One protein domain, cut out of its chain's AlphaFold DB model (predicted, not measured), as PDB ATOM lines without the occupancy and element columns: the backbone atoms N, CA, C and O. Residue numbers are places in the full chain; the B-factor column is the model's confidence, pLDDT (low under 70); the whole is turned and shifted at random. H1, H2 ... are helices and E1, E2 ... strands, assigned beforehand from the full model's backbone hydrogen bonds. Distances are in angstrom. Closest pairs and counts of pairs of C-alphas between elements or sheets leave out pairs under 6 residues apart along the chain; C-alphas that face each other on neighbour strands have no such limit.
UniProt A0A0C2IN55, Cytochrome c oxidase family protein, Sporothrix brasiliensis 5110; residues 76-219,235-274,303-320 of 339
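What this domain is: This is residues 76 to 219, 235 to 274 and 303 to 320 of the 339 residues of the protein "Cytochrome c oxidase family protein" of Sporothrix brasiliensis 5110 (UniProt A0A0C2IN55). A strongly curled sheet of nine strands wraps round helix H2 like part of a barrel, with H2 packed in its hollow. H1 is on the same face of the sheet, packed on E9, while H5 covers the other face over E5 and E2; residues 256 to 261 stick out as a loop between E7 and H6. The printed part has 202 residues, with six named helices and nine named strands in the order H1 E1 H2 E2 H3 E3 H4 E4 H5 E5 E6 E7 H6 E8 E9, and its class is mixed, helices and strands. The mixed sheet runs E3 E9 E8 E7 E1 E6 E5 E2 E4, parallel from E7 to E4 and antiparallel from E3 to E7. The whole is compact, with a radius of gyration of the C-alphas of 16.7 A and spans of 52 by 39 by 33 A.

How they stand to each other: The sheet begins with edge strand E3, residues 137 to 143, then E9, 313 to 320, E8, 305 to 310, E7, 249 to 253, and E1, 93 to 96. It goes on with E6, 241 to 243, E5, 205 to 211, E2, 119 to 124, and edge strand E4, 169 to 173. It is twisted, and the way across it turns by 149 degrees. E8 and E9 form a hairpin, with N 306 and O 317 at 2.8 A, and E9 pairs with E3 through N 138 and O 320 at 2.7 A. E7 is antiparallel to E8, N 250 to O 309 at 2.8 A, and parallel to E1, N 96 to O 249 at 2.8 A. Among the other parallel pairs, N 95 of E1 is 2.9 A from O 242 of E6, and N 124 of E2 is 2.8 A from O 172 of E4. The sheet curls round H2, residues 100 to 112; its closest C-alphas to E3 are Leu 106 and Pro 139, 5.5 A apart. H1, residues 76 to 88, is on the same face, with the C-alphas of Ala 76 and Phe 315 of E9 closest at 6.4 A; H1 and H2 are apart. H5, residues 182 to 195, is on the opposite face, giving three layers, helices on both faces of a sheet. Its height over the sheet is 9.1 A, and it is only just slantwise to the strands, at 31 degrees to E2 on the local plane. E1, H2, E2 and E4, H5, E5 are split strand-helix-strand units, two parallel strands that are not neighbours joined through a helix, each with a right-handed crossover. H3, residues 131 to 134, and H6, residues 264 to 274, only graze the sheet. H4, residues 163 to 166, is not on it and only just touches H3, with 3 pairs of C-alphas within 8 A, the closest being Val 131 and Leu 166 at 7.0 A. In H1, H2, H5 and H6 every O i to N i+4 pair is within hydrogen-bond range; H3 and H4 are too short for such a pair.

Where its parts are: H1 begins at C-alpha 76, (190.513, 203.228, 122.073), and is 18.4 A long. H2 is 18.7 A, H5 19.4 A and H6 14.1 A long. The longest strand by residues, E9, is 23.8 A long and ends at C-alpha 320, (200.860, 208.419, 136.906). E3 measures 19.8 A, E5 18.2 A, E8 16.8 A, E2 16.0 A, E7 13.5 A and E4 12.5 A; E1 and E6 are shorter. H5 begins at C-alpha 182, (177.863, 186.457, 140.891).

The domain as a whole: The C-alphas farthest apart, Asp 148 and Ala 197, are 52.9 A apart. Residues 220 to 234 are cut out, with 10.3 A between C-alphas 219 and 235, and residues 275 to 302, with 14.4 A between C-alphas 274 and 303. Of the links printed whole, E3 to H4 is long, 19 residues, and its residues 155 to 156 pair with 140 to 141 of E3, antiparallel. The mean pLDDT of the printed part is 81.0; 48 residues are under 70, among them 145 to 153, 213 to 219 and 254 to 274.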
ATOM      1  N   ALA A  76     189.888 204.439 122.597       90.88
ATOM      2  CA  ALA A  76     190.513 203.228 122.073       90.88
ATOM      3  C   ALA A  76     189.823 201.950 122.586       90.88
ATOM      4  O   ALA A  76     189.513 201.053 121.799       90.88
ATOM      5  N   LEU A  77     189.493 201.888 123.882       93.06
ATOM      6  CA  LEU A  77     188.750 200.770 124.469       93.06
ATOM      7  C   LEU A  77     187.343 200.659 123.871       93.06
ATOM      8  O   LEU A  77     186.935 199.567 123.479       93.06
ATOM      9  N   GLN A  78     186.622 201.777 123.743       92.50
ATOM     10  CA  GLN A  78     185.277 201.812 123.164       92.50
ATOM     11  C   GLN A  78     185.268 201.268 121.731       92.50
ATOM     12  O   GLN A  78     184.371 200.512 121.350       92.50
ATOM     13  N   GLN A  79     186.285 201.600 120.935       91.12
ATOM     14  CA  GLN A  79     186.424 201.060 119.586       91.12
ATOM     15  C   GLN A  79     186.685 199.551 119.579       91.12
ATOM     16  O   GLN A  79     186.087 198.844 118.763       91.12
ATOM     17  N   LEU A  80     187.545 199.047 120.471       91.56
ATOM     18  CA  LEU A  80     187.801 197.608 120.593       91.56
ATOM     19  C   LEU A  80     186.538 196.852 121.015       91.56
ATOM     20  O   LEU A  80     186.190 195.857 120.381       91.56
ATOM     21  N   VAL A  81     185.802 197.364 122.002       90.88
ATOM     22  CA  VAL A  81     184.516 196.799 122.441       90.88
ATOM     23  C   VAL A  81     183.502 196.788 121.294       90.88
ATOM     24  O   VAL A  81     182.863 195.766 121.045       90.88
ATOM     25  N   ALA A  82     183.395 197.875 120.524       90.12
ATOM     26  CA  ALA A  82     182.500 197.938 119.371       90.12
ATOM     27  C   ALA A  82     182.900 196.970 118.239       90.12
ATOM     28  O   ALA A  82     182.038 196.451 117.525       90.12
ATOM     29  N   ARG A  83     184.200 196.716 118.031       91.38
ATOM     30  CA  ARG A  83     184.694 195.705 117.074       91.38
ATOM     31  C   ARG A  83     184.395 194.288 117.562       91.38
ATOM     32  O   ARG A  83     183.837 193.507 116.792       91.38
ATOM     33  N   HIS A  84     184.672 193.997 118.833       89.50
ATOM     34  CA  HIS A  84     184.331 192.725 119.467       89.50
ATOM     35  C   HIS A  84     182.830 192.439 119.347       89.50
ATOM     36  O   HIS A  84     182.455 191.410 118.795       89.50
ATOM     37  N   PHE A  85     181.966 193.383 119.739       88.25
ATOM     38  CA  PHE A  85     180.513 193.206 119.676       88.25
ATOM     39  C   PHE A  85     180.009 192.919 118.253       88.25
ATOM     40  O   PHE A  85     179.156 192.052 118.059       88.25
ATOM     41  N   ARG A  86     180.560 193.596 117.235       89.50
ATOM     42  CA  ARG A  86     180.232 193.312 115.827       89.50
ATOM     43  C   ARG A  86     180.618 191.892 115.408       89.50
ATOM     44  O   ARG A  86     179.910 191.305 114.596       89.50
ATOM     45  N   SER A  87     181.708 191.358 115.960       87.88
ATOM     46  CA  SER A  87     182.251 190.042 115.614       87.88
ATOM     47  C   SER A  87     181.600 188.889 116.381       87.88
ATOM     48  O   SER A  87     181.302 187.863 115.781       87.88
ATOM     49  N   SER A  88     181.409 189.024 117.694       85.31
ATOM     50  CA  SER A  88     180.986 187.929 118.581       85.31
ATOM     51  C   SER A  88     179.532 188.035 119.033       85.31
ATOM     52  O   SER A  88     178.987 187.068 119.554       85.31
ATOM     53  N   ARG A  89     178.906 189.212 118.867       82.81
ATOM     54  CA  ARG A  89     177.598 189.569 119.451       82.81
ATOM     55  C   ARG A  89     177.550 189.487 120.983       82.81
ATOM     56  O   ARG A  89     176.472 189.627 121.555       82.81
ATOM     57  N   ALA A  90     178.694 189.331 121.648       76.75
ATOM     58  CA  ALA A  90     178.789 189.346 123.098       76.75
ATOM     59  C   ALA A  90     178.986 190.793 123.598       76.75
ATOM     60  O   ALA A  90     179.942 191.457 123.186       76.75
ATOM     61  N   PRO A  91     178.097 191.303 124.470       69.75
ATOM     62  CA  PRO A  91     178.137 192.686 124.942       69.75
ATOM     63  C   PRO A  91     179.164 192.926 126.058       69.75
ATOM     64  O   PRO A  91     179.376 194.052 126.475       69.75
ATOM     65  N   GLU A  92     179.791 191.891 126.595       77.88
ATOM     66  CA  GLU A  92     180.564 192.019 127.826       77.88
ATOM     67  C   GLU A  92     182.047 192.296 127.557       77.88
ATOM     68  O   GLU A  92     182.693 191.610 126.753       77.88
ATOM     69  N   LEU A  93     182.605 193.288 128.257       89.12
ATOM     70  CA  LEU A  93     184.048 193.480 128.310       89.12
ATOM     71  C   LEU A  93     184.638 192.514 129.339       89.12
ATOM     72  O   LEU A  93     184.519 192.724 130.546       89.12
ATOM     73  N   VAL A  94     185.311 191.474 128.845       90.88
ATOM     74  CA  VAL A  94     186.010 190.500 129.685       90.88
ATOM     75  C   VAL A  94     187.504 190.749 129.564       90.88
ATOM     76  O   VAL A  94     188.111 190.500 128.517       90.88
ATOM     77  N   VAL A  95     188.094 191.251 130.643       91.56
ATOM     78  CA  VAL A  95     189.513 191.594 130.719       91.56
ATOM     79  C   VAL A  95     190.273 190.442 131.361       91.56
ATOM     80  O   VAL A  95     189.914 189.957 132.430       91.56
ATOM     81  N   GLY A  96     191.345 190.001 130.720       87.44
ATOM     82  CA  GLY A  96     192.241 188.986 131.250       87.44
ATOM     83  C   GLY A  96     193.700 189.355 131.046       87.44
ATOM     84  O   GLY A  96     194.047 190.516 130.842       87.44
ATOM     85  N   GLY A  97     194.564 188.344 131.086       80.38
ATOM     86  CA  GLY A  97     196.015 188.534 131.003       80.38
ATOM     87  C   GLY A  97     196.648 188.581 132.388       80.38
ATOM     88  O   GLY A  97     196.016 188.204 133.379       80.38
ATOM     89  N   HIS A  98     197.902 189.015 132.464       79.12
ATOM     90  CA  HIS A  98     198.648 188.964 133.722       79.12
ATOM     91  C   HIS A  98     198.272 190.095 134.687       79.12
ATOM     92  O   HIS A  98     198.481 189.961 135.903       79.12
ATOM     93  N   ARG A  99     197.746 191.212 134.162       82.88
ATOM     94  CA  ARG A  99     197.510 192.452 134.918       82.88
ATOM     95  C   ARG A  99     196.176 193.136 134.582       82.88
ATOM     96  O   ARG A  99     196.154 194.336 134.320       82.88
ATOM     97  N   PRO A 100     195.031 192.433 134.675       89.62
ATOM     98  CA  PRO A 100     193.725 193.026 134.371       89.62
ATOM     99  C   PRO A 100     193.389 194.227 135.274       89.62
ATOM    100  O   PRO A 100     192.716 195.155 134.834       89.62
ATOM    101  N   LEU A 101     193.905 194.250 136.511       91.44
ATOM    102  CA  LEU A 101     193.682 195.341 137.463       91.44
ATOM    103  C   LEU A 101     194.227 196.690 136.994       91.44
ATOM    104  O   LEU A 101     193.627 197.702 137.327       91.44
ATOM    105  N   ALA A 102     195.308 196.732 136.209       91.75
ATOM    106  CA  ALA A 102     195.841 198.002 135.713       91.75
ATOM    107  C   ALA A 102     194.795 198.743 134.862       91.75
ATOM    108  O   ALA A 102     194.575 199.939 135.039       91.75
ATOM    109  N   LEU A 103     194.073 198.010 134.006       94.12
ATOM    110  CA  LEU A 103     192.979 198.577 133.220       94.12
ATOM    111  C   LEU A 103     191.756 198.917 134.085       94.12
ATOM    112  O   LEU A 103     191.070 199.893 133.795       94.12
ATOM    113  N   VAL A 104     191.491 198.153 135.152       95.50
ATOM    114  CA  VAL A 104     190.431 198.491 136.119       95.50
ATOM    115  C   VAL A 104     190.737 199.819 136.810       95.50
ATOM    116  O   VAL A 104     189.867 200.683 136.838       95.50
ATOM    117  N   TYR A 105     191.961 200.023 137.308       95.75
ATOM    118  CA  TYR A 105     192.367 201.293 137.917       95.75
ATOM    119  C   TYR A 105     192.296 202.452 136.926       95.75
ATOM    120  O   TYR A 105     191.740 203.489 137.274       95.75
ATOM    121  N   LEU A 106     192.776 202.263 135.690       95.50
ATOM    122  CA  LEU A 106     192.651 203.265 134.629       95.50
ATOM    123  C   LEU A 106     191.190 203.664 134.421       95.50
ATOM    124  O   LEU A 106     190.857 204.844 134.480       95.50
ATOM    125  N   LEU A 107     190.318 202.677 134.211       96.44
ATOM    126  CA  LEU A 107     188.912 202.917 133.926       96.44
ATOM    127  C   LEU A 107     188.209 203.600 135.101       96.44
ATOM    128  O   LEU A 107     187.514 204.590 134.888       96.44
ATOM    129  N   VAL A 108     188.397 203.105 136.330       97.19
ATOM    130  CA  VAL A 108     187.773 203.706 137.514       97.19
ATOM    131  C   VAL A 108     188.269 205.136 137.702       97.19
ATOM    132  O   VAL A 108     187.433 206.021 137.845       97.19
ATOM    133  N   ALA A 109     189.581 205.387 137.614       96.44
ATOM    134  CA  ALA A 109     190.147 206.732 137.717       96.44
ATOM    135  C   ALA A 109     189.554 207.685 136.669       96.44
ATOM    136  O   ALA A 109     189.134 208.786 137.014       96.44
ATOM    137  N   THR A 110     189.446 207.252 135.405       96.81
ATOM    138  CA  THR A 110     188.838 208.063 134.336       96.81
ATOM    139  C   THR A 110     187.372 208.385 134.621       96.81
ATOM    140  O   THR A 110     186.936 209.505 134.378       96.81
ATOM    141  N   LEU A 111     186.605 207.411 135.120       96.62
ATOM    142  CA  LEU A 111     185.173 207.566 135.375       96.62
ATOM    143  C   LEU A 111     184.884 208.505 136.545       96.62
ATOM    144  O   LEU A 111     183.971 209.327 136.454       96.62
ATOM    145  N   VAL A 112     185.622 208.366 137.650       96.38
ATOM    146  CA  VAL A 112     185.318 209.115 138.876       96.38
ATOM    147  C   VAL A 112     185.897 210.519 138.871       96.38
ATOM    148  O   VAL A 112     185.258 211.412 139.412       96.38
ATOM    149  N   ALA A 113     187.042 210.748 138.234       96.06
ATOM    150  CA  ALA A 113     187.645 212.073 138.182       96.06
ATOM    151  C   ALA A 113     186.967 212.986 137.140       96.06
ATOM    152  O   ALA A 113     186.143 212.571 136.314       96.06
ATOM    153  N   ALA A 114     187.303 214.278 137.175       93.69
ATOM    154  CA  ALA A 114     186.892 215.214 136.132       93.69
ATOM    155  C   ALA A 114     187.517 214.818 134.776       93.69
ATOM    156  O   ALA A 114     188.683 214.437 134.746       93.69
ATOM    157  N   PRO A 115     186.787 214.924 133.650       94.81
ATOM    158  CA  PRO A 115     185.518 215.639 133.496       94.81
ATOM    159  C   PRO A 115     184.261 214.799 133.766       94.81
ATOM    160  O   PRO A 115     183.167 215.359 133.786       94.81
ATOM    161  N   LEU A 116     184.378 213.480 133.948       94.12
ATOM    162  CA  LEU A 116     183.218 212.587 133.916       94.12
ATOM    163  C   LEU A 116     182.434 212.556 135.224       94.12
ATOM    164  O   LEU A 116     181.204 212.511 135.173       94.12
ATOM    165  N   ARG A 117     183.127 212.605 136.371       95.81
ATOM    166  CA  ARG A 117     182.520 212.654 137.712       95.81
ATOM    167  C   ARG A 117     181.364 211.660 137.863       95.81
ATOM    168  O   ARG A 117     180.249 212.050 138.198       95.81
ATOM    169  N   GLN A 118     181.611 210.381 137.605       94.50
ATOM    170  CA  GLN A 118     180.600 209.324 137.679       94.50
ATOM    171  C   GLN A 118     180.753 208.478 138.946       94.50
ATOM    172  O   GLN A 118     181.795 208.475 139.597       94.50
ATOM    173  N   THR A 119     179.695 207.749 139.295       93.56
ATOM    174  CA  THR A 119     179.692 206.746 140.366       93.56
ATOM    175  C   THR A 119     179.855 205.350 139.779       93.56
ATOM    176  O   THR A 119     179.190 205.000 138.799       93.56
ATOM    177  N   VAL A 120     180.714 204.543 140.407       94.31
ATOM    178  CA  VAL A 120     181.048 203.182 139.971       94.31
ATOM    179  C   VAL A 120     180.925 202.214 141.144       94.31
ATOM    180  O   VAL A 120     181.318 202.522 142.271       94.31
ATOM    181  N   VAL A 121     180.405 201.016 140.875       94.12
ATOM    182  CA  VAL A 121     180.470 199.887 141.812       94.12
ATOM    183  C   VAL A 121     181.544 198.912 141.383       94.12
ATOM    184  O   VAL A 121     181.615 198.534 140.217       94.12
ATOM    185  N   VAL A 122     182.335 198.464 142.351       94.69
ATOM    186  CA  VAL A 122     183.313 197.394 142.179       94.69
ATOM    187  C   VAL A 122     182.918 196.230 143.079       94.69
ATOM    188  O   VAL A 122     182.961 196.346 144.300       94.69
ATOM    189  N   VAL A 123     182.532 195.102 142.490       93.00
ATOM    190  CA  VAL A 123     182.349 193.834 143.204       93.00
ATOM    191  C   VAL A 123     183.677 193.093 143.156       93.00
ATOM    192  O   VAL A 123     184.068 192.587 142.111       93.00
ATOM    193  N   ASP A 124     184.387 193.067 144.277       91.81
ATOM    194  CA  ASP A 124     185.720 192.486 144.391       91.81
ATOM    195  C   ASP A 124     185.652 191.132 145.101       91.81
ATOM    196  O   ASP A 124     185.554 191.034 146.327       91.81
ATOM    197  N   VAL A 125     185.662 190.076 144.297       87.25
ATOM    198  CA  VAL A 125     185.555 188.682 144.739       87.25
ATOM    199  C   VAL A 125     186.898 188.150 145.243       87.25
ATOM    200  O   VAL A 125     186.935 187.249 146.076       87.25
ATOM    201  N   GLU A 126     188.006 188.708 144.757       82.56
ATOM    202  CA  GLU A 126     189.362 188.273 145.118       82.56
ATOM    203  C   GLU A 126     190.005 189.145 146.207       82.56
ATOM    204  O   GLU A 126     191.094 188.821 146.673       82.56
ATOM    205  N   ALA A 127     189.341 190.228 146.630       86.94
ATOM    206  CA  ALA A 127     189.860 191.221 147.573       86.94
ATOM    207  C   ALA A 127     191.187 191.863 147.112       86.94
ATOM    208  O   ALA A 127     192.074 192.136 147.923       86.94
ATOM    209  N   ARG A 128     191.335 192.087 145.800       86.31
ATOM    210  CA  ARG A 128     192.567 192.620 145.184       86.31
ATOM    211  C   ARG A 128     192.464 194.078 144.762       86.31
ATOM    212  O   ARG A 128     193.480 194.686 144.421       86.31
ATOM    213  N   PHE A 129     191.255 194.621 144.729       91.88
ATOM    214  CA  PHE A 129     191.022 196.018 144.427       91.88
ATOM    215  C   PHE A 129     191.105 196.844 145.713       91.88
ATOM    216  O   PHE A 129     190.388 196.615 146.695       91.88
ATOM    217  N   ASP A 130     191.988 197.833 145.696       91.81
ATOM    218  CA  ASP A 130     192.168 198.790 146.771       91.81
ATOM    219  C   ASP A 130     191.891 200.200 146.250       91.81
ATOM    220  O   ASP A 130     192.658 200.784 145.487       91.81
ATOM    221  N   VAL A 131     190.759 200.745 146.695       92.88
ATOM    222  CA  VAL A 131     190.279 202.080 146.330       92.88
ATOM    223  C   VAL A 131     191.286 203.175 146.674       92.88
ATOM    224  O   VAL A 131     191.345 204.181 145.976       92.88
ATOM    225  N   ARG A 132     192.119 202.981 147.704       90.75
ATOM    226  CA  ARG A 132     193.092 203.992 148.144       90.75
ATOM    227  C   ARG A 132     194.184 204.229 147.109       90.75
ATOM    228  O   ARG A 132     194.703 205.336 147.019       90.75
ATOM    229  N   LEU A 133     194.488 203.218 146.293       89.94
ATOM    230  CA  LEU A 133     195.492 203.329 145.236       89.94
ATOM    231  C   LEU A 133     195.057 204.290 144.128       89.94
ATOM    232  O   LEU A 133     195.903 204.768 143.385       89.94
ATOM    233  N   LEU A 134     193.765 204.621 144.028       92.56
ATOM    234  CA  LEU A 134     193.288 205.612 143.068       92.56
ATOM    235  C   LEU A 134     193.699 207.040 143.433       92.56
ATOM    236  O   LEU A 134     193.747 207.869 142.535       92.56
ATOM    237  N   LEU A 135     193.990 207.357 144.698       92.12
ATOM    238  CA  LEU A 135     194.250 208.738 145.106       92.12
ATOM    239  C   LEU A 135     195.476 209.321 144.383       92.12
ATOM    240  O   LEU A 135     196.560 208.733 144.377       92.12
ATOM    241  N   GLY A 136     195.295 210.489 143.766       88.12
ATOM    242  CA  GLY A 136     196.309 211.183 142.976       88.12
ATOM    243  C   GLY A 136     196.560 210.578 141.594       88.12
ATOM    244  O   GLY A 136     197.351 211.144 140.839       88.12
ATOM    245  N   VAL A 137     195.910 209.466 141.232       90.62
ATOM    246  CA  VAL A 137     196.098 208.818 139.928       90.62
ATOM    247  C   VAL A 137     195.570 209.706 138.815       90.62
ATOM    248  O   VAL A 137     194.423 210.145 138.846       90.62
ATOM    249  N   GLN A 138     196.394 209.914 137.798       91.56
ATOM    250  CA  GLN A 138     196.056 210.586 136.562       91.56
ATOM    251  C   GLN A 138     196.115 209.575 135.404       91.56
ATOM    252  O   GLN A 138     197.196 209.095 135.050       91.56
ATOM    253  N   PRO A 139     194.960 209.208 134.825       90.69
ATOM    254  CA  PRO A 139     194.906 208.231 133.749       90.69
ATOM    255  C   PRO A 139     195.268 208.866 132.402       90.69
ATOM    256  O   PRO A 139     194.698 209.891 132.011       90.69
ATOM    257  N   THR A 140     196.160 208.217 131.655       90.25
ATOM    258  CA  THR A 140     196.484 208.585 130.270       90.25
ATOM    259  C   THR A 140     196.407 207.365 129.354       90.25
ATOM    260  O   THR A 140     196.666 206.234 129.773       90.25
ATOM    261  N   ALA A 141     196.030 207.568 128.093       87.12
ATOM    262  CA  ALA A 141     196.013 206.504 127.092       87.12
ATOM    263  C   ALA A 141     196.423 207.016 125.713       87.12
ATOM    264  O   ALA A 141     196.223 208.176 125.384       87.12
ATOM    265  N   SER A 142     196.974 206.125 124.895       85.00
ATOM    266  CA  SER A 142     197.281 206.388 123.491       85.00
ATOM    267  C   SER A 142     196.928 205.161 122.655       85.00
ATOM    268  O   SER A 142     197.224 204.015 123.015       85.00
ATOM    269  N   ALA A 143     196.234 205.387 121.544       77.81
ATOM    270  CA  ALA A 143     195.895 204.331 120.601       77.81
ATOM    271  C   ALA A 143     197.100 204.014 119.706       77.81
ATOM    272  O   ALA A 143     197.733 204.923 119.182       77.81
ATOM    273  N   MET A 144     197.371 202.727 119.460       70.75
ATOM    274  CA  MET A 144     198.304 202.327 118.403       70.75
ATOM    275  C   MET A 144     197.515 202.095 117.112       70.75
ATOM    276  O   MET A 144     196.790 201.105 116.990       70.75
ATOM    277  N   TYR A 145     197.629 203.017 116.157       52.38
ATOM    278  CA  TYR A 145     197.151 202.821 114.788       52.38
ATOM    279  C   TYR A 145     198.362 202.621 113.870       52.38
ATOM    280  O   TYR A 145     199.269 203.440 113.890       52.38
ATOM    281  N   GLY A 146     198.359 201.563 113.053       46.88
ATOM    282  CA  GLY A 146     199.380 201.336 112.017       46.88
ATOM    283  C   GLY A 146     200.415 200.257 112.352       46.88
ATOM    284  O   GLY A 146     200.630 199.907 113.511       46.88
ATOM    285  N   ALA A 147     201.022 199.690 111.306       42.34
ATOM    286  CA  ALA A 147     202.097 198.689 111.381       42.34
ATOM    287  C   ALA A 147     203.482 199.330 111.632       42.34
ATOM    288  O   ALA A 147     204.482 198.636 111.783       42.34
ATOM    289  N   ASP A 148     203.506 200.656 111.668       44.72
ATOM    290  CA  ASP A 148     204.649 201.552 111.577       44.72
ATOM    291  C   ASP A 148     204.979 202.237 112.915       44.72
ATOM    292  O   ASP A 148     205.980 202.935 113.023       44.72
ATOM    293  N   GLY A 149     204.216 201.946 113.975       51.72
ATOM    294  CA  GLY A 149     204.660 202.156 115.355       51.72
ATOM    295  C   GLY A 149     204.857 203.609 115.792       51.72
ATOM    296  O   GLY A 149     205.444 203.811 116.854       51.72
ATOM    297  N   GLU A 150     204.370 204.600 115.037       50.94
ATOM    298  CA  GLU A 150     204.363 205.986 115.512       50.94
ATOM    299  C   GLU A 150     203.554 206.084 116.811       50.94
ATOM    300  O   GLU A 150     202.377 205.710 116.878       50.94
ATOM    301  N   GLU A 151     204.211 206.560 117.871       55.66
ATOM    302  CA  GLU A 151     203.552 206.879 119.129       55.66
ATOM    303  C   GLU A 151     202.574 208.027 118.897       55.66
ATOM    304  O   GLU A 151     202.949 209.193 118.798       55.66
ATOM    305  N   GLY A 152     201.288 207.685 118.813       57.88
ATOM    306  CA  GLY A 152     200.227 208.678 118.846       57.88
ATOM    307  C   GLY A 152     200.311 209.518 120.124       57.88
ATOM    308  O   GLY A 152     200.706 209.016 121.181       57.88
ATOM    309  N   SER A 153     199.897 210.784 120.018       67.19
ATOM    310  CA  SER A 153     199.743 211.720 121.141       67.19
ATOM    311  C   SER A 153     199.159 211.027 122.378       67.19
ATOM    312  O   SER A 153     198.162 210.310 122.288       67.19
ATOM    313  N   VAL A 154     199.793 211.227 123.535       77.06
ATOM    314  CA  VAL A 154     199.295 210.716 124.816       77.06
ATOM    315  C   VAL A 154     198.107 211.570 125.247       77.06
ATOM    316  O   VAL A 154     198.267 212.744 125.574       77.06
ATOM    317  N   ASP A 155     196.920 210.972 125.280       83.06
ATOM    318  CA  ASP A 155     195.711 211.658 125.712       83.06
ATOM    319  C   ASP A 155     195.588 211.567 127.235       83.06
ATOM    320  O   ASP A 155     195.468 210.482 127.815       83.06
ATOM    321  N   VAL A 156     195.590 212.726 127.898       86.38
ATOM    322  CA  VAL A 156     195.207 212.826 129.309       86.38
ATOM    323  C   VAL A 156     193.699 212.639 129.396       86.38
ATOM    324  O   VAL A 156     192.930 213.466 128.912       86.38
ATOM    325  N   LEU A 157     193.272 211.535 130.006       88.50
ATOM    326  CA  LEU A 157     191.865 211.138 130.005       88.50
ATOM    327  C   LEU A 157     191.053 211.863 131.077       88.50
ATOM    328  O   LEU A 157     189.855 212.085 130.900       88.50
ATOM    329  N   ALA A 158     191.690 212.189 132.200       91.06
ATOM    330  CA  ALA A 158     191.043 212.829 133.334       91.06
ATOM    331  C   ALA A 158     192.036 213.641 134.178       91.06
ATOM    332  O   ALA A 158     193.257 213.466 134.095       91.06
ATOM    333  N   SER A 159     191.497 214.528 135.011       92.94
ATOM    334  CA  SER A 159     192.234 215.143 136.112       92.94
ATOM    335  C   SER A 159     192.698 214.078 137.118       92.94
ATOM    336  O   SER A 159     192.118 212.992 137.165       92.94
ATOM    337  N   PRO A 160     193.725 214.371 137.935       94.12
ATOM    338  CA  PRO A 160     194.112 213.486 139.026       94.12
ATOM    339  C   PRO A 160     192.935 213.233 139.974       94.12
ATOM    340  O   PRO A 160     192.213 214.169 140.320       94.12
ATOM    341  N   VAL A 161     192.756 211.982 140.391       93.94
ATOM    342  CA  VAL A 161     191.709 211.581 141.339       93.94
ATOM    343  C   VAL A 161     191.968 212.227 142.702       93.94
ATOM    344  O   VAL A 161     193.066 212.111 143.251       93.94
ATOM    345  N   ILE A 162     190.947 212.859 143.274       92.88
ATOM    346  CA  ILE A 162     190.999 213.466 144.615       92.88
ATOM    347  C   ILE A 162     190.189 212.652 145.632       92.88
ATOM    348  O   ILE A 162     189.430 211.759 145.264       92.88
ATOM    349  N   ASP A 163     190.320 212.970 146.922       93.50
ATOM    350  CA  ASP A 163     189.607 212.262 147.999       93.50
ATOM    351  C   ASP A 163     188.077 212.275 147.810       93.50
ATOM    352  O   ASP A 163     187.421 211.243 147.948       93.50
ATOM    353  N   ASP A 164     187.520 213.413 147.374       93.00
ATOM    354  CA  ASP A 164     186.088 213.555 147.070       93.00
ATOM    355  C   ASP A 164     185.609 212.537 146.020       93.00
ATOM    356  O   ASP A 164     184.518 211.977 146.136       93.00
ATOM    357  N   ASP A 165     186.445 212.210 145.029       94.94
ATOM    358  CA  ASP A 165     186.095 211.239 143.992       94.94
ATOM    359  C   ASP A 165     185.960 209.815 144.550       94.94
ATOM    360  O   ASP A 165     185.116 209.039 144.088       94.94
ATOM    361  N   LEU A 166     186.743 209.467 145.578       94.50
ATOM    362  CA  LEU A 166     186.720 208.134 146.191       94.50
ATOM    363  C   LEU A 166     185.391 207.846 146.898       94.50
ATOM    364  O   LEU A 166     184.989 206.686 147.004       94.50
ATOM    365  N   GLN A 167     184.657 208.885 147.307       92.31
ATOM    366  CA  GLN A 167     183.326 208.753 147.912       92.31
ATOM    367  C   GLN A 167     182.281 208.180 146.936       92.31
ATOM    368  O   GLN A 167     181.185 207.799 147.358       92.31
ATOM    369  N   HIS A 168     182.620 208.091 145.646       93.62
ATOM    370  CA  HIS A 168     181.768 207.575 144.573       93.62
ATOM    371  C   HIS A 168     182.258 206.251 143.980       93.62
ATOM    372  O   HIS A 168     181.705 205.777 142.983       93.62
ATOM    373  N   VAL A 169     183.258 205.629 144.610       94.94
ATOM    374  CA  VAL A 169     183.674 204.255 144.332       94.94
ATOM    375  C   VAL A 169     183.127 203.355 145.433       94.94
ATOM    376  O   VAL A 169     183.612 203.341 146.563       94.94
ATOM    377  N   HIS A 170     182.109 202.564 145.111       93.88
ATOM    378  CA  HIS A 170     181.512 201.640 146.069       93.88
ATOM    379  C   HIS A 170     182.092 200.238 145.892       93.88
ATOM    380  O   HIS A 170     181.754 199.534 144.939       93.88
ATOM    381  N   VAL A 171     182.950 199.820 146.824       94.19
ATOM    382  CA  VAL A 171     183.604 198.505 146.783       94.19
ATOM    383  C   VAL A 171     182.847 197.491 147.642       94.19
ATOM    384  O   VAL A 171     182.666 197.679 148.845       94.19
ATOM    385  N   PHE A 172     182.438 196.388 147.027       91.94
ATOM    386  CA  PHE A 172     181.784 195.251 147.661       91.94
ATOM    387  C   PHE A 172     182.735 194.066 147.654       91.94
ATOM    388  O   PHE A 172     182.878 193.387 146.641       91.94
ATOM    389  N   ARG A 173     183.385 193.820 148.792       90.31
ATOM    390  CA  ARG A 173     184.270 192.666 148.951       90.31
ATOM    391  C   ARG A 173     183.467 191.436 149.338       90.31
ATOM    392  O   ARG A 173     182.677 191.483 150.283       90.31
ATOM    393  N   VAL A 174     183.677 190.347 148.612       82.81
ATOM    394  CA  VAL A 174     183.034 189.062 148.893       82.81
ATOM    395  C   VAL A 174     184.015 188.195 149.659       82.81
ATOM    396  O   VAL A 174     185.158 188.019 149.248       82.81
ATOM    397  N   GLU A 175     183.586 187.647 150.792       73.06
ATOM    398  CA  GLU A 175     184.423 186.689 151.505       73.06
ATOM    399  C   GLU A 175     184.547 185.396 150.677       73.06
ATOM    400  O   GLU A 175     183.518 184.835 150.293       73.06
ATOM    401  N   PRO A 176     185.756 184.839 150.468       63.69
ATOM    402  CA  PRO A 176     185.962 183.654 149.620       63.69
ATOM    403  C   PRO A 176     185.151 182.414 150.031       63.69
ATOM    404  O   PRO A 176     184.922 181.502 149.240       63.69
ATOM    405  N   ARG A 177     184.716 182.364 151.295       62.41
ATOM    406  CA  ARG A 177     183.891 181.282 151.856       62.41
ATOM    407  C   ARG A 177     182.419 181.352 151.444       62.41
ATOM    408  O   ARG A 177     181.690 180.383 151.652       62.41
ATOM    409  N   TRP A 178     181.959 182.479 150.906       62.66
ATOM    410  CA  TRP A 178     180.581 182.655 150.472       62.66
ATOM    411  C   TRP A 178     180.405 182.194 149.031       62.66
ATOM    412  O   TRP A 178     180.970 182.747 148.095       62.66
ATOM    413  N   ARG A 179     179.573 181.167 148.858       67.81
ATOM    414  CA  ARG A 179     179.154 180.666 147.548       67.81
ATOM    415  C   ARG A 179     177.852 181.347 147.149       67.81
ATOM    416  O   ARG A 179     176.790 180.735 147.218       67.81
ATOM    417  N   VAL A 180     177.936 182.631 146.818       73.88
ATOM    418  CA  VAL A 180     176.807 183.394 146.271       73.88
ATOM    419  C   VAL A 180     177.015 183.514 144.761       73.88
ATOM    420  O   VAL A 180     178.126 183.862 144.351       73.88
ATOM    421  N   PRO A 181     175.999 183.228 143.924       81.94
ATOM    422  CA  PRO A 181     176.098 183.448 142.487       81.94
ATOM    423  C   PRO A 181     176.479 184.899 142.178       81.94
ATOM    424  O   PRO A 181     175.936 185.832 142.772       81.94
ATOM    425  N   LEU A 182     177.381 185.111 141.216       80.56
ATOM    426  CA  LEU A 182     177.863 186.457 140.891       80.56
ATOM    427  C   LEU A 182     176.728 187.418 140.492       80.56
ATOM    428  O   LEU A 182     176.760 188.586 140.862       80.56
ATOM    429  N   ALA A 183     175.699 186.922 139.801       81.88
ATOM    430  CA  ALA A 183     174.526 187.719 139.441       81.88
ATOM    431  C   ALA A 183     173.766 188.251 140.663       81.88
ATOM    432  O   ALA A 183     173.314 189.393 140.655       81.88
ATOM    433  N   GLU A 184     173.671 187.467 141.738       84.00
ATOM    434  CA  GLU A 184     173.048 187.923 142.982       84.00
ATOM    435  C   GLU A 184     173.917 188.963 143.693       84.00
ATOM    436  O   GLU A 184     173.390 189.931 144.239       84.00
ATOM    437  N   LEU A 185     175.244 188.803 143.657       86.62
ATOM    438  CA  LEU A 185     176.182 189.777 144.220       86.62
ATOM    439  C   LEU A 185     176.108 191.121 143.492       86.62
ATOM    440  O   LEU A 185     176.015 192.161 144.143       86.62
ATOM    441  N   VAL A 186     176.105 191.095 142.157       87.88
ATOM    442  CA  VAL A 186     175.951 192.292 141.321       87.88
ATOM    443  C   VAL A 186     174.601 192.953 141.589       87.88
ATOM    444  O   VAL A 186     174.570 194.131 141.937       87.88
ATOM    445  N   ALA A 187     173.501 192.195 141.562       87.00
ATOM    446  CA  ALA A 187     172.171 192.730 141.850       87.00
ATOM    447  C   ALA A 187     172.071 193.334 143.263       87.00
ATOM    448  O   ALA A 187     171.481 194.398 143.448       87.00
ATOM    449  N   ALA A 188     172.668 192.697 144.275       87.31
ATOM    450  CA  ALA A 188     172.682 193.213 145.643       87.31
ATOM    451  C   ALA A 188     173.514 194.498 145.776       87.31
ATOM    452  O   ALA A 188     173.112 195.423 146.491       87.31
ATOM    453  N   ALA A 189     174.660 194.569 145.092       88.81
ATOM    454  CA  ALA A 189     175.510 195.751 145.073       88.81
ATOM    455  C   ALA A 189     174.801 196.932 144.393       88.81
ATOM    456  O   ALA A 189     174.706 198.016 144.976       88.81
ATOM    457  N   GLU A 190     174.206 196.697 143.221       88.06
ATOM    458  CA  GLU A 190     173.404 197.682 142.492       88.06
ATOM    459  C   GLU A 190     172.215 198.162 143.321       88.06
ATOM    460  O   GLU A 190     172.019 199.366 143.480       88.06
ATOM    461  N   GLN A 191     171.473 197.244 143.948       88.25
ATOM    462  CA  GLN A 191     170.346 197.595 144.808       88.25
ATOM    463  C   GLN A 191     170.778 198.506 145.964       88.25
ATOM    464  O   GLN A 191     170.087 199.472 146.303       88.25
ATOM    465  N   ARG A 192     171.932 198.222 146.579       85.50
ATOM    466  CA  ARG A 192     172.439 199.003 147.710       85.50
ATOM    467  C   ARG A 192     172.911 200.393 147.293       85.50
ATOM    468  O   ARG A 192     172.719 201.324 148.071       85.50
ATOM    469  N   VAL A 193     173.491 200.552 146.106       85.94
ATOM    470  CA  VAL A 193     173.938 201.874 145.638       85.94
ATOM    471  C   VAL A 193     172.800 202.684 145.024       85.94
ATOM    472  O   VAL A 193     172.692 203.875 145.295       85.94
ATOM    473  N   LEU A 194     171.898 202.063 144.263       84.25
ATOM    474  CA  LEU A 194     170.797 202.764 143.595       84.25
ATOM    475  C   LEU A 194     169.617 203.076 144.522       84.25
ATOM    476  O   LEU A 194     168.916 204.069 144.304       84.25
ATOM    477  N   TYR A 195     169.390 202.259 145.554       84.75
ATOM    478  CA  TYR A 195     168.220 202.391 146.434       84.75
ATOM    479  C   TYR A 195     168.547 202.345 147.929       84.75
ATOM    480  O   TYR A 195     167.665 202.599 148.750       84.75
ATOM    481  N   GLY A 196     169.784 202.027 148.311       80.56
ATOM    482  CA  GLY A 196     170.182 201.961 149.714       80.56
ATOM    483  C   GLY A 196     170.517 203.321 150.325       80.56
ATOM    484  O   GLY A 196     170.596 204.349 149.656       80.56
ATOM    485  N   ALA A 197     170.769 203.312 151.635       75.75
ATOM    486  CA  ALA A 197     171.125 204.509 152.400       75.75
ATOM    487  C   ALA A 197     172.475 205.130 151.991       75.75
ATOM    488  O   ALA A 197     172.721 206.294 152.271       75.75
ATOM    489  N   GLN A 198     173.338 204.355 151.325       68.44
ATOM    490  CA  GLN A 198     174.646 204.797 150.827       68.44
ATOM    491  C   GLN A 198     174.561 205.460 149.443       68.44
ATOM    492  O   GLN A 198     175.588 205.786 148.852       68.44
ATOM    493  N   ARG A 199     173.346 205.646 148.910       74.94
ATOM    494  CA  ARG A 199     173.135 206.302 147.627       74.94
ATOM    495  C   ARG A 199     173.557 207.764 147.703       74.94
ATOM    496  O   ARG A 199     172.848 208.598 148.267       74.94
ATOM    497  N   ARG A 200     174.638 208.083 147.007       76.81
ATOM    498  CA  ARG A 200     174.998 209.451 146.644       76.81
ATOM    499  C   ARG A 200     174.352 209.797 145.297       76.81
ATOM    500  O   ARG A 200     174.311 208.965 144.395       76.81
ATOM    501  N   ARG A 201     173.690 210.958 145.214       78.31
ATOM    502  CA  ARG A 201     172.865 211.379 144.052       78.31
ATOM    503  C   ARG A 201     173.492 212.505 143.235       78.31
ATOM    504  O   ARG A 201     172.898 212.948 142.261       78.31
ATOM    505  N   ASP A 202     174.638 212.986 143.673       87.81
ATOM    506  CA  ASP A 202     175.362 214.119 143.115       87.81
ATOM    507  C   ASP A 202     176.141 213.761 141.843       87.81
ATOM    508  O   ASP A 202     176.450 214.649 141.052       87.81
ATOM    509  N   ARG A 203     176.380 212.467 141.591       91.12
ATOM    510  CA  ARG A 203     177.058 211.969 140.390       91.12
ATOM    511  C   ARG A 203     176.216 210.923 139.648       91.12
ATOM    512  O   ARG A 203     175.513 210.129 140.283       91.12
ATOM    513  N   PRO A 204     176.229 210.915 138.301       91.25
ATOM    514  CA  PRO A 204     175.523 209.910 137.520       91.25
ATOM    515  C   PRO A 204     176.162 208.529 137.696       91.25
ATOM    516  O   PRO A 204     177.381 208.378 137.741       91.25
ATOM    517  N   TRP A 205     175.316 207.506 137.751       89.50
ATOM    518  CA  TRP A 205     175.738 206.110 137.780       89.50
ATOM    519  C   TRP A 205     176.271 205.667 136.414       89.50
ATOM    520  O   TRP A 205     175.574 205.824 135.409       89.50
ATOM    521  N   TRP A 206     177.468 205.075 136.382       91.31
ATOM    522  CA  TRP A 206     178.029 204.486 135.164       91.31
ATOM    523  C   TRP A 206     177.688 202.999 135.013       91.31
ATOM    524  O   TRP A 206     177.164 202.588 133.977       91.31
ATOM    525  N   GLY A 207     177.976 202.187 136.034       90.62
ATOM    526  CA  GLY A 207     177.839 200.734 135.950       90.62
ATOM    527  C   GLY A 207     178.599 199.967 137.032       90.62
ATOM    528  O   GLY A 207     179.222 200.550 137.924       90.62
ATOM    529  N   THR A 208     178.554 198.641 136.900       92.19
ATOM    530  CA  THR A 208     179.200 197.684 137.806       92.19
ATOM    531  C   THR A 208     180.424 197.046 137.151       92.19
ATOM    532  O   THR A 208     180.362 196.580 136.011       92.19
ATOM    533  N   ILE A 209     181.531 196.988 137.890       93.56
ATOM    534  CA  ILE A 209     182.764 196.279 137.546       93.56
ATOM    535  C   ILE A 209     182.914 195.084 138.482       93.56
ATOM    536  O   ILE A 209     182.788 195.230 139.695       93.56
ATOM    537  N   VAL A 210     183.230 193.912 137.940       92.06
ATOM    538  CA  VAL A 210     183.559 192.727 138.735       92.06
ATOM    539  C   VAL A 210     185.056 192.459 138.659       92.06
ATOM    540  O   VAL A 210     185.617 192.272 137.575       92.06
ATOM    541  N   VAL A 211     185.689 192.417 139.828       90.75
ATOM    542  CA  VAL A 211     187.086 192.043 140.023       90.75
ATOM    543  C   VAL A 211     187.138 190.637 140.611       90.75
ATOM    544  O   VAL A 211     186.585 190.368 141.673       90.75
ATOM    545  N   GLY A 212     187.838 189.749 139.920       79.81
ATOM    546  CA  GLY A 212     187.934 188.335 140.252       79.81
ATOM    547  C   GLY A 212     186.755 187.484 139.777       79.81
ATOM    548  O   GLY A 212     185.628 187.955 139.630       79.81
ATOM    549  N   GLY A 213     187.031 186.204 139.518       68.00
ATOM    550  CA  GLY A 213     186.031 185.248 139.035       68.00
ATOM    551  C   GLY A 213     186.624 184.086 138.233       68.00
ATOM    552  O   GLY A 213     187.404 184.271 137.294       68.00
ATOM    553  N   ALA A 214     186.230 182.859 138.583       49.91
ATOM    554  CA  ALA A 214     186.599 181.660 137.841       49.91
ATOM    555  C   ALA A 214     185.747 181.544 136.565       49.91
ATOM    556  O   ALA A 214     184.574 181.201 136.641       49.91
ATOM    557  N   GLY A 215     186.353 181.789 135.398       50.06
ATOM    558  CA  GLY A 215     185.776 181.397 134.104       50.06
ATOM    559  C   GLY A 215     185.213 182.527 133.241       50.06
ATOM    560  O   GLY A 215     184.084 182.443 132.773       50.06
ATOM    561  N   GLY A 216     186.011 183.559 132.958       40.03
ATOM    562  CA  GLY A 216     185.746 184.472 131.842       40.03
ATOM    563  C   GLY A 216     186.076 183.820 130.504       40.03
ATOM    564  O   GLY A 216     187.131 184.110 129.969       40.03
ATOM    565  N   GLY A 217     185.231 182.920 129.998       36.59
ATOM    566  CA  GLY A 217     185.366 182.312 128.671       36.59
ATOM    567  C   GLY A 217     184.229 182.755 127.757       36.59
ATOM    568  O   GLY A 217     183.120 182.244 127.859       36.59
ATOM    569  N   GLY A 218     184.496 183.711 126.870       35.78
ATOM    570  CA  GLY A 218     183.590 184.026 125.769       35.78
ATOM    571  C   GLY A 218     183.720 182.991 124.648       35.78
ATOM    572  O   GLY A 218     184.831 182.691 124.222       35.78
ATOM    573  N   VAL A 219     182.565 182.538 124.148       35.38
ATOM    574  CA  VAL A 219     182.312 181.579 123.050       35.38
ATOM    575  C   VAL A 219     182.366 180.094 123.440       35.38
ATOM    576  O   VAL A 219     183.396 179.436 123.353       35.38
ATOM    577  N   HIS A 235     176.245 185.430 129.879       42.47
ATOM    578  CA  HIS A 235     176.079 186.786 129.359       42.47
ATOM    579  C   HIS A 235     174.824 187.434 129.969       42.47
ATOM    580  O   HIS A 235     173.749 186.837 129.936       42.47
ATOM    581  N   GLY A 236     174.956 188.646 130.522       48.50
ATOM    582  CA  GLY A 236     173.823 189.365 131.120       48.50
ATOM    583  C   GLY A 236     173.781 189.420 132.651       48.50
ATOM    584  O   GLY A 236     172.726 189.722 133.198       48.50
ATOM    585  N   VAL A 237     174.910 189.217 133.345       55.38
ATOM    586  CA  VAL A 237     175.055 189.463 134.803       55.38
ATOM    587  C   VAL A 237     174.765 190.932 135.188       55.38
ATOM    588  O   VAL A 237     174.583 191.240 136.359       55.38
ATOM    589  N   GLY A 238     174.711 191.844 134.211       69.88
ATOM    590  CA  GLY A 238     174.517 193.286 134.416       69.88
ATOM    591  C   GLY A 238     175.828 194.059 134.585       69.88
ATOM    592  O   GLY A 238     175.842 195.280 134.455       69.88
ATOM    593  N   ALA A 239     176.948 193.356 134.784       83.69
ATOM    594  CA  ALA A 239     178.273 193.959 134.849       83.69
ATOM    595  C   ALA A 239     178.720 194.511 133.486       83.69
ATOM    596  O   ALA A 239     178.571 193.871 132.444       83.69
ATOM    597  N   ALA A 240     179.311 195.704 133.513       86.69
ATOM    598  CA  ALA A 240     179.888 196.360 132.346       86.69
ATOM    599  C   ALA A 240     181.277 195.805 132.001       86.69
ATOM    600  O   ALA A 240     181.643 195.710 130.829       86.69
ATOM    601  N   LEU A 241     182.046 195.450 133.033       91.12
ATOM    602  CA  LEU A 241     183.390 194.892 132.936       91.12
ATOM    603  C   LEU A 241     183.527 193.739 133.923       91.12
ATOM    604  O   LEU A 241     183.160 193.882 135.090       91.12
ATOM    605  N   VAL A 242     184.132 192.641 133.477       90.12
ATOM    606  CA  VAL A 242     184.516 191.522 134.342       90.12
ATOM    607  C   VAL A 242     185.976 191.163 134.109       90.12
ATOM    608  O   VAL A 242     186.425 191.041 132.968       90.12
ATOM    609  N   THR A 243     186.740 190.980 135.185       89.62
ATOM    610  CA  THR A 243     188.102 190.440 135.091       89.62
ATOM    611  C   THR A 243     188.101 188.925 135.267       89.62
ATOM    612  O   THR A 243     187.454 188.419 136.182       89.62
ATOM    613  N   GLY A 244     188.877 188.199 134.464       81.81
ATOM    614  CA  GLY A 244     189.030 186.756 134.620       81.81
ATOM    615  C   GLY A 244     190.246 186.193 133.890       81.81
ATOM    616  O   GLY A 244     190.873 186.859 133.067       81.81
ATOM    617  N   ALA A 245     190.569 184.928 134.162       75.06
ATOM    618  CA  ALA A 245     191.754 184.269 133.603       75.06
ATOM    619  C   ALA A 245     191.790 184.234 132.057       75.06
ATOM    620  O   ALA A 245     192.873 184.254 131.465       75.06
ATOM    621  N   TYR A 246     190.630 184.230 131.387       78.88
ATOM    622  CA  TYR A 246     190.511 184.014 129.936       78.88
ATOM    623  C   TYR A 246     189.798 185.148 129.172       78.88
ATOM    624  O   TYR A 246     189.176 184.909 128.142       78.88
ATOM    625  N   GLY A 247     189.920 186.398 129.632       85.56
ATOM    626  CA  GLY A 247     189.329 187.545 128.934       85.56
ATOM    627  C   GLY A 247     189.858 187.773 127.511       85.56
ATOM    628  O   GLY A 247     191.037 187.540 127.226       85.56
ATOM    629  N   TRP A 248     188.976 188.252 126.626       91.06
ATOM    630  CA  TRP A 248     189.287 188.527 125.218       91.06
ATOM    631  C   TRP A 248     190.172 189.767 125.034       91.06
ATOM    632  O   TRP A 248     190.859 189.885 124.018       91.06
ATOM    633  N   LEU A 249     190.178 190.676 126.016       92.44
ATOM    634  CA  LEU A 249     191.126 191.781 126.105       92.44
ATOM    635  C   LEU A 249     192.208 191.427 127.129       92.44
ATOM    636  O   LEU A 249     191.928 191.320 128.322       92.44
ATOM    637  N   ARG A 250     193.444 191.237 126.674       92.38
ATOM    638  CA  ARG A 250     194.604 190.925 127.516       92.38
ATOM    639  C   ARG A 250     195.302 192.207 127.951       92.38
ATOM    640  O   ARG A 250     195.511 193.080 127.117       92.38
ATOM    641  N   VAL A 251     195.658 192.319 129.226       90.62
ATOM    642  CA  VAL A 251     196.405 193.463 129.766       90.62
ATOM    643  C   VAL A 251     197.739 192.993 130.317       90.62
ATOM    644  O   VAL A 251     197.782 192.204 131.267       90.62
ATOM    645  N   ASP A 252     198.805 193.535 129.734       87.00
ATOM    646  CA  ASP A 252     200.191 193.199 130.032       87.00
ATOM    647  C   ASP A 252     201.032 194.477 130.174       87.00
ATOM    648  O   ASP A 252     200.662 195.541 129.671       87.00
ATOM    649  N   CYS A 253     202.159 194.392 130.882       78.88
ATOM    650  CA  CYS A 253     203.118 195.495 130.957       78.88
ATOM    651  C   CYS A 253     203.846 195.620 129.612       78.88
ATOM    652  O   CYS A 253     204.232 194.607 129.023       78.88
ATOM    653  N   HIS A 254     204.025 196.839 129.110       67.50
ATOM    654  CA  HIS A 254     204.895 197.090 127.973       67.50
ATOM    655  C   HIS A 254     206.333 197.152 128.478       67.50
ATOM    656  O   HIS A 254     206.711 198.113 129.134       67.50
ATOM    657  N   GLU A 255     207.130 196.137 128.173       61.25
ATOM    658  CA  GLU A 255     208.562 196.156 128.458       61.25
ATOM    659  C   GLU A 255     209.295 195.840 127.150       61.25
ATOM    660  O   GLU A 255     208.894 194.886 126.470       61.25
ATOM    661  N   PRO A 256     210.268 196.667 126.725       50.25
ATOM    662  CA  PRO A 256     210.972 196.440 125.471       50.25
ATOM    663  C   PRO A 256     211.948 195.258 125.539       50.25
ATOM    664  O   PRO A 256     212.096 194.605 124.522       50.25
ATOM    665  N   ASP A 257     212.505 194.900 126.703       50.16
ATOM    666  CA  ASP A 257     213.404 193.747 126.873       50.16
ATOM    667  C   ASP A 257     213.559 193.417 128.378       50.16
ATOM    668  O   ASP A 257     214.258 194.162 129.052       50.16
ATOM    669  N   ALA A 258     212.940 192.358 128.941       48.56
ATOM    670  CA  ALA A 258     213.450 191.689 130.166       48.56
ATOM    671  C   ALA A 258     212.628 190.498 130.708       48.56
ATOM    672  O   ALA A 258     211.394 190.451 130.727       48.56
ATOM    673  N   VAL A 259     213.410 189.569 131.263       49.47
ATOM    674  CA  VAL A 259     213.108 188.323 131.979       49.47
ATOM    675  C   VAL A 259     212.802 188.609 133.463       49.47
ATOM    676  O   VAL A 259     213.473 188.093 134.349       49.47
ATOM    677  N   GLU A 260     211.828 189.468 133.769       55.19
ATOM    678  CA  GLU A 260     211.440 189.735 135.167       55.19
ATOM    679  C   GLU A 260     210.309 188.829 135.668       55.19
ATOM    680  O   GLU A 260     209.367 188.485 134.940       55.19
ATOM    681  N   SER A 261     210.398 188.457 136.948       55.91
ATOM    682  CA  SER A 261     209.458 187.556 137.606       55.91
ATOM    683  C   SER A 261     208.081 188.201 137.782       55.91
ATOM    684  O   SER A 261     207.926 189.401 138.018       55.91
ATOM    685  N   TYR A 262     207.035 187.373 137.721       51.06
ATOM    686  CA  TYR A 262     205.644 187.786 137.916       51.06
ATOM    687  C   TYR A 262     205.417 188.561 139.228       51.06
ATOM    688  O   TYR A 262     204.543 189.422 139.255       51.06
ATOM    689  N   ASN A 263     206.165 188.298 140.302       55.69
ATOM    690  CA  ASN A 263     205.954 188.976 141.589       55.69
ATOM    691  C   ASN A 263     206.582 190.377 141.634       55.69
ATOM    692  O   ASN A 263     205.931 191.313 142.091       55.69
ATOM    693  N   GLU A 264     207.779 190.553 141.074       60.50
ATOM    694  CA  GLU A 264     208.504 191.836 141.054       60.50
ATOM    695  C   GLU A 264     207.700 192.923 140.333       60.50
ATOM    696  O   GLU A 264     207.586 194.056 140.793       60.50
ATOM    697  N   ARG A 265     207.006 192.545 139.255       58.97
ATOM    698  CA  ARG A 265     206.142 193.458 138.494       58.97
ATOM    699  C   ARG A 265     204.855 193.852 139.227       58.97
ATOM    700  O   ARG A 265     204.250 194.868 138.905       58.97
ATOM    701  N   TYR A 266     204.350 193.005 140.129       58.50
ATOM    702  CA  TYR A 266     203.187 193.342 140.965       58.50
ATOM    703  C   TYR A 266     203.617 194.268 142.098       58.50
ATOM    704  O   TYR A 266     202.954 195.274 142.341       58.50
ATOM    705  N   GLU A 267     204.773 193.980 142.699       64.44
ATOM    706  CA  GLU A 267     205.392 194.867 143.673       64.44
ATOM    707  C   GLU A 267     205.757 196.217 143.062       64.44
ATOM    708  O   GLU A 267     205.537 197.201 143.735       64.44
ATOM    709  N   ARG A 268     206.172 196.331 141.790       65.50
ATOM    710  CA  ARG A 268     206.359 197.647 141.135       65.50
ATOM    711  C   ARG A 268     205.073 198.452 140.990       65.50
ATOM    712  O   ARG A 268     205.084 199.655 141.215       65.50
ATOM    713  N   LEU A 269     203.960 197.808 140.629       64.50
ATOM    714  CA  LEU A 269     202.659 198.481 140.597       64.50
ATOM    715  C   LEU A 269     202.293 198.948 142.008       64.50
ATOM    716  O   LEU A 269     201.925 200.102 142.185       64.50
ATOM    717  N   LEU A 270     202.440 198.085 143.017       67.50
ATOM    718  CA  LEU A 270     202.214 198.464 144.410       67.50
ATOM    719  C   LEU A 270     203.211 199.520 144.908       67.50
ATOM    720  O   LEU A 270     202.807 200.376 145.679       67.50
ATOM    721  N   ALA A 271     204.466 199.500 144.464       63.56
ATOM    722  CA  ALA A 271     205.524 200.440 144.823       63.56
ATOM    723  C   ALA A 271     205.267 201.812 144.206       63.56
ATOM    724  O   ALA A 271     205.303 202.800 144.922       63.56
ATOM    725  N   LEU A 272     204.829 201.881 142.944       64.25
ATOM    726  CA  LEU A 272     204.330 203.121 142.338       64.25
ATOM    727  C   LEU A 272     203.198 203.744 143.174       64.25
ATOM    728  O   LEU A 272     203.046 204.966 143.221       64.25
ATOM    729  N   PHE A 273     202.421 202.918 143.880       60.09
ATOM    730  CA  PHE A 273     201.434 203.409 144.831       60.09
ATOM    731  C   PHE A 273     201.983 203.682 146.247       60.09
ATOM    732  O   PHE A 273     201.475 204.618 146.866       60.09
ATOM    733  N   LYS A 274     202.984 202.932 146.737       54.09
ATOM    734  CA  LYS A 274     203.559 203.003 148.101       54.09
ATOM    735  C   LYS A 274     204.691 204.027 148.270       54.09
ATOM    736  O   LYS A 274     204.758 204.638 149.329       54.09
ATOM    737  N   PRO A 303     207.268 206.223 134.217       67.94
ATOM    738  CA  PRO A 303     205.876 205.816 134.122       67.94
ATOM    739  C   PRO A 303     205.776 204.402 133.544       67.94
ATOM    740  O   PRO A 303     206.171 204.145 132.407       67.94
ATOM    741  N   VAL A 304     205.185 203.482 134.310       80.00
ATOM    742  CA  VAL A 304     204.923 202.116 133.842       80.00
ATOM    743  C   VAL A 304     203.894 202.154 132.712       80.00
ATOM    744  O   VAL A 304     202.749 202.580 132.902       80.00
ATOM    745  N   ILE A 305     204.299 201.683 131.533       85.81
ATOM    746  CA  ILE A 305     203.446 201.611 130.348       85.81
ATOM    747  C   ILE A 305     202.752 200.255 130.310       85.81
ATOM    748  O   ILE A 305     203.388 199.208 130.366       85.81
ATOM    749  N   TRP A 306     201.438 200.263 130.152       89.50
ATOM    750  CA  TRP A 306     200.615 199.071 129.999       89.50
ATOM    751  C   TRP A 306     200.108 198.961 128.566       89.50
ATOM    752  O   TRP A 306     199.874 199.971 127.902       89.50
ATOM    753  N   VAL A 307     199.891 197.737 128.087       90.69
ATOM    754  CA  VAL A 307     199.263 197.474 126.789       90.69
ATOM    755  C   VAL A 307     198.031 196.606 126.985       90.69
ATOM    756  O   VAL A 307     198.111 195.508 127.532       90.69
ATOM    757  N   ALA A 308     196.897 197.076 126.474       92.44
ATOM    758  CA  ALA A 308     195.699 196.270 126.309       92.44
ATOM    759  C   ALA A 308     195.654 195.733 124.871       92.44
ATOM    760  O   ALA A 308     195.671 196.514 123.919       92.44
ATOM    761  N   ARG A 309     195.612 194.409 124.693       91.81
ATOM    762  CA  ARG A 309     195.670 193.720 123.394       91.81
ATOM    763  C   ARG A 309     194.464 192.818 123.177       91.81
ATOM    764  O   ARG A 309     194.033 192.098 124.073       91.81
ATOM    765  N   SER A 310     193.954 192.818 121.956       91.62
ATOM    766  CA  SER A 310     192.888 191.929 121.499       91.62
ATOM    767  C   SER A 310     193.120 191.543 120.031       91.62
ATOM    768  O   SER A 310     193.903 192.208 119.348       91.62
ATOM    769  N   PRO A 311     192.394 190.547 119.495       89.44
ATOM    770  CA  PRO A 311     192.412 190.244 118.061       89.44
ATOM    771  C   PRO A 311     192.015 191.420 117.152       89.44
ATOM    772  O   PRO A 311     192.332 191.412 115.967       89.44
ATOM    773  N   TRP A 312     191.320 192.433 117.682       88.38
ATOM    774  CA  TRP A 312     190.812 193.576 116.911       88.38
ATOM    775  C   TRP A 312     191.671 194.842 117.029       88.38
ATOM    776  O   TRP A 312     191.281 195.893 116.505       88.38
ATOM    777  N   GLY A 313     192.809 194.750 117.720       89.31
ATOM    778  CA  GLY A 313     193.749 195.846 117.933       89.31
ATOM    779  C   GLY A 313     194.217 195.957 119.382       89.31
ATOM    780  O   GLY A 313     193.888 195.127 120.239       89.31
ATOM    781  N   CYS A 314     194.980 197.010 119.654       91.00
ATOM    782  CA  CYS A 314     195.559 197.287 120.959       91.00
ATOM    783  C   CYS A 314     195.634 198.791 121.245       91.00
ATOM    784  O   CYS A 314     195.479 199.620 120.350       91.00
ATOM    785  N   PHE A 315     195.874 199.138 122.505       91.19
ATOM    786  CA  PHE A 315     196.225 200.495 122.914       91.19
ATOM    787  C   PHE A 315     197.167 200.461 124.115       91.19
ATOM    788  O   PHE A 315     197.205 199.469 124.852       91.19
ATOM    789  N   ARG A 316     197.932 201.538 124.291       91.75
ATOM    790  CA  ARG A 316     198.803 201.742 125.447       91.75
ATOM    791  C   ARG A 316     198.132 202.669 126.444       91.75
ATOM    792  O   ARG A 316     197.343 203.535 126.068       91.75
ATOM    793  N   PHE A 317     198.450 202.499 127.713       91.38
ATOM    794  CA  PHE A 317     197.990 203.398 128.758       91.38
ATOM    795  C   PHE A 317     198.996 203.472 129.895       91.38
ATOM    796  O   PHE A 317     199.817 202.571 130.067       91.38
ATOM    797  N   GLN A 318     198.930 204.549 130.664       90.25
ATOM    798  CA  GLN A 318     199.777 204.760 131.829       90.25
ATOM    799  C   GLN A 318     198.921 205.238 133.003       90.25
ATOM    800  O   GLN A 318     197.844 205.819 132.838       90.25
ATOM    801  N   LEU A 319     199.423 204.961 134.202       86.25
ATOM    802  CA  LEU A 319     198.897 205.475 135.459       86.25
ATOM    803  C   LEU A 319     200.032 206.251 136.114       86.25
ATOM    804  O   LEU A 319     201.018 205.649 136.535       86.25
ATOM    805  N   SER A 320     199.916 207.572 136.175       87.38
ATOM    806  CA  SER A 320     200.860 208.419 136.906       87.38
ATOM    807  C   SER A 320     200.199 208.950 138.175       87.38
ATOM    808  O   SER A 320     198.982 209.114 138.215       87.38
TER     809      SER A 320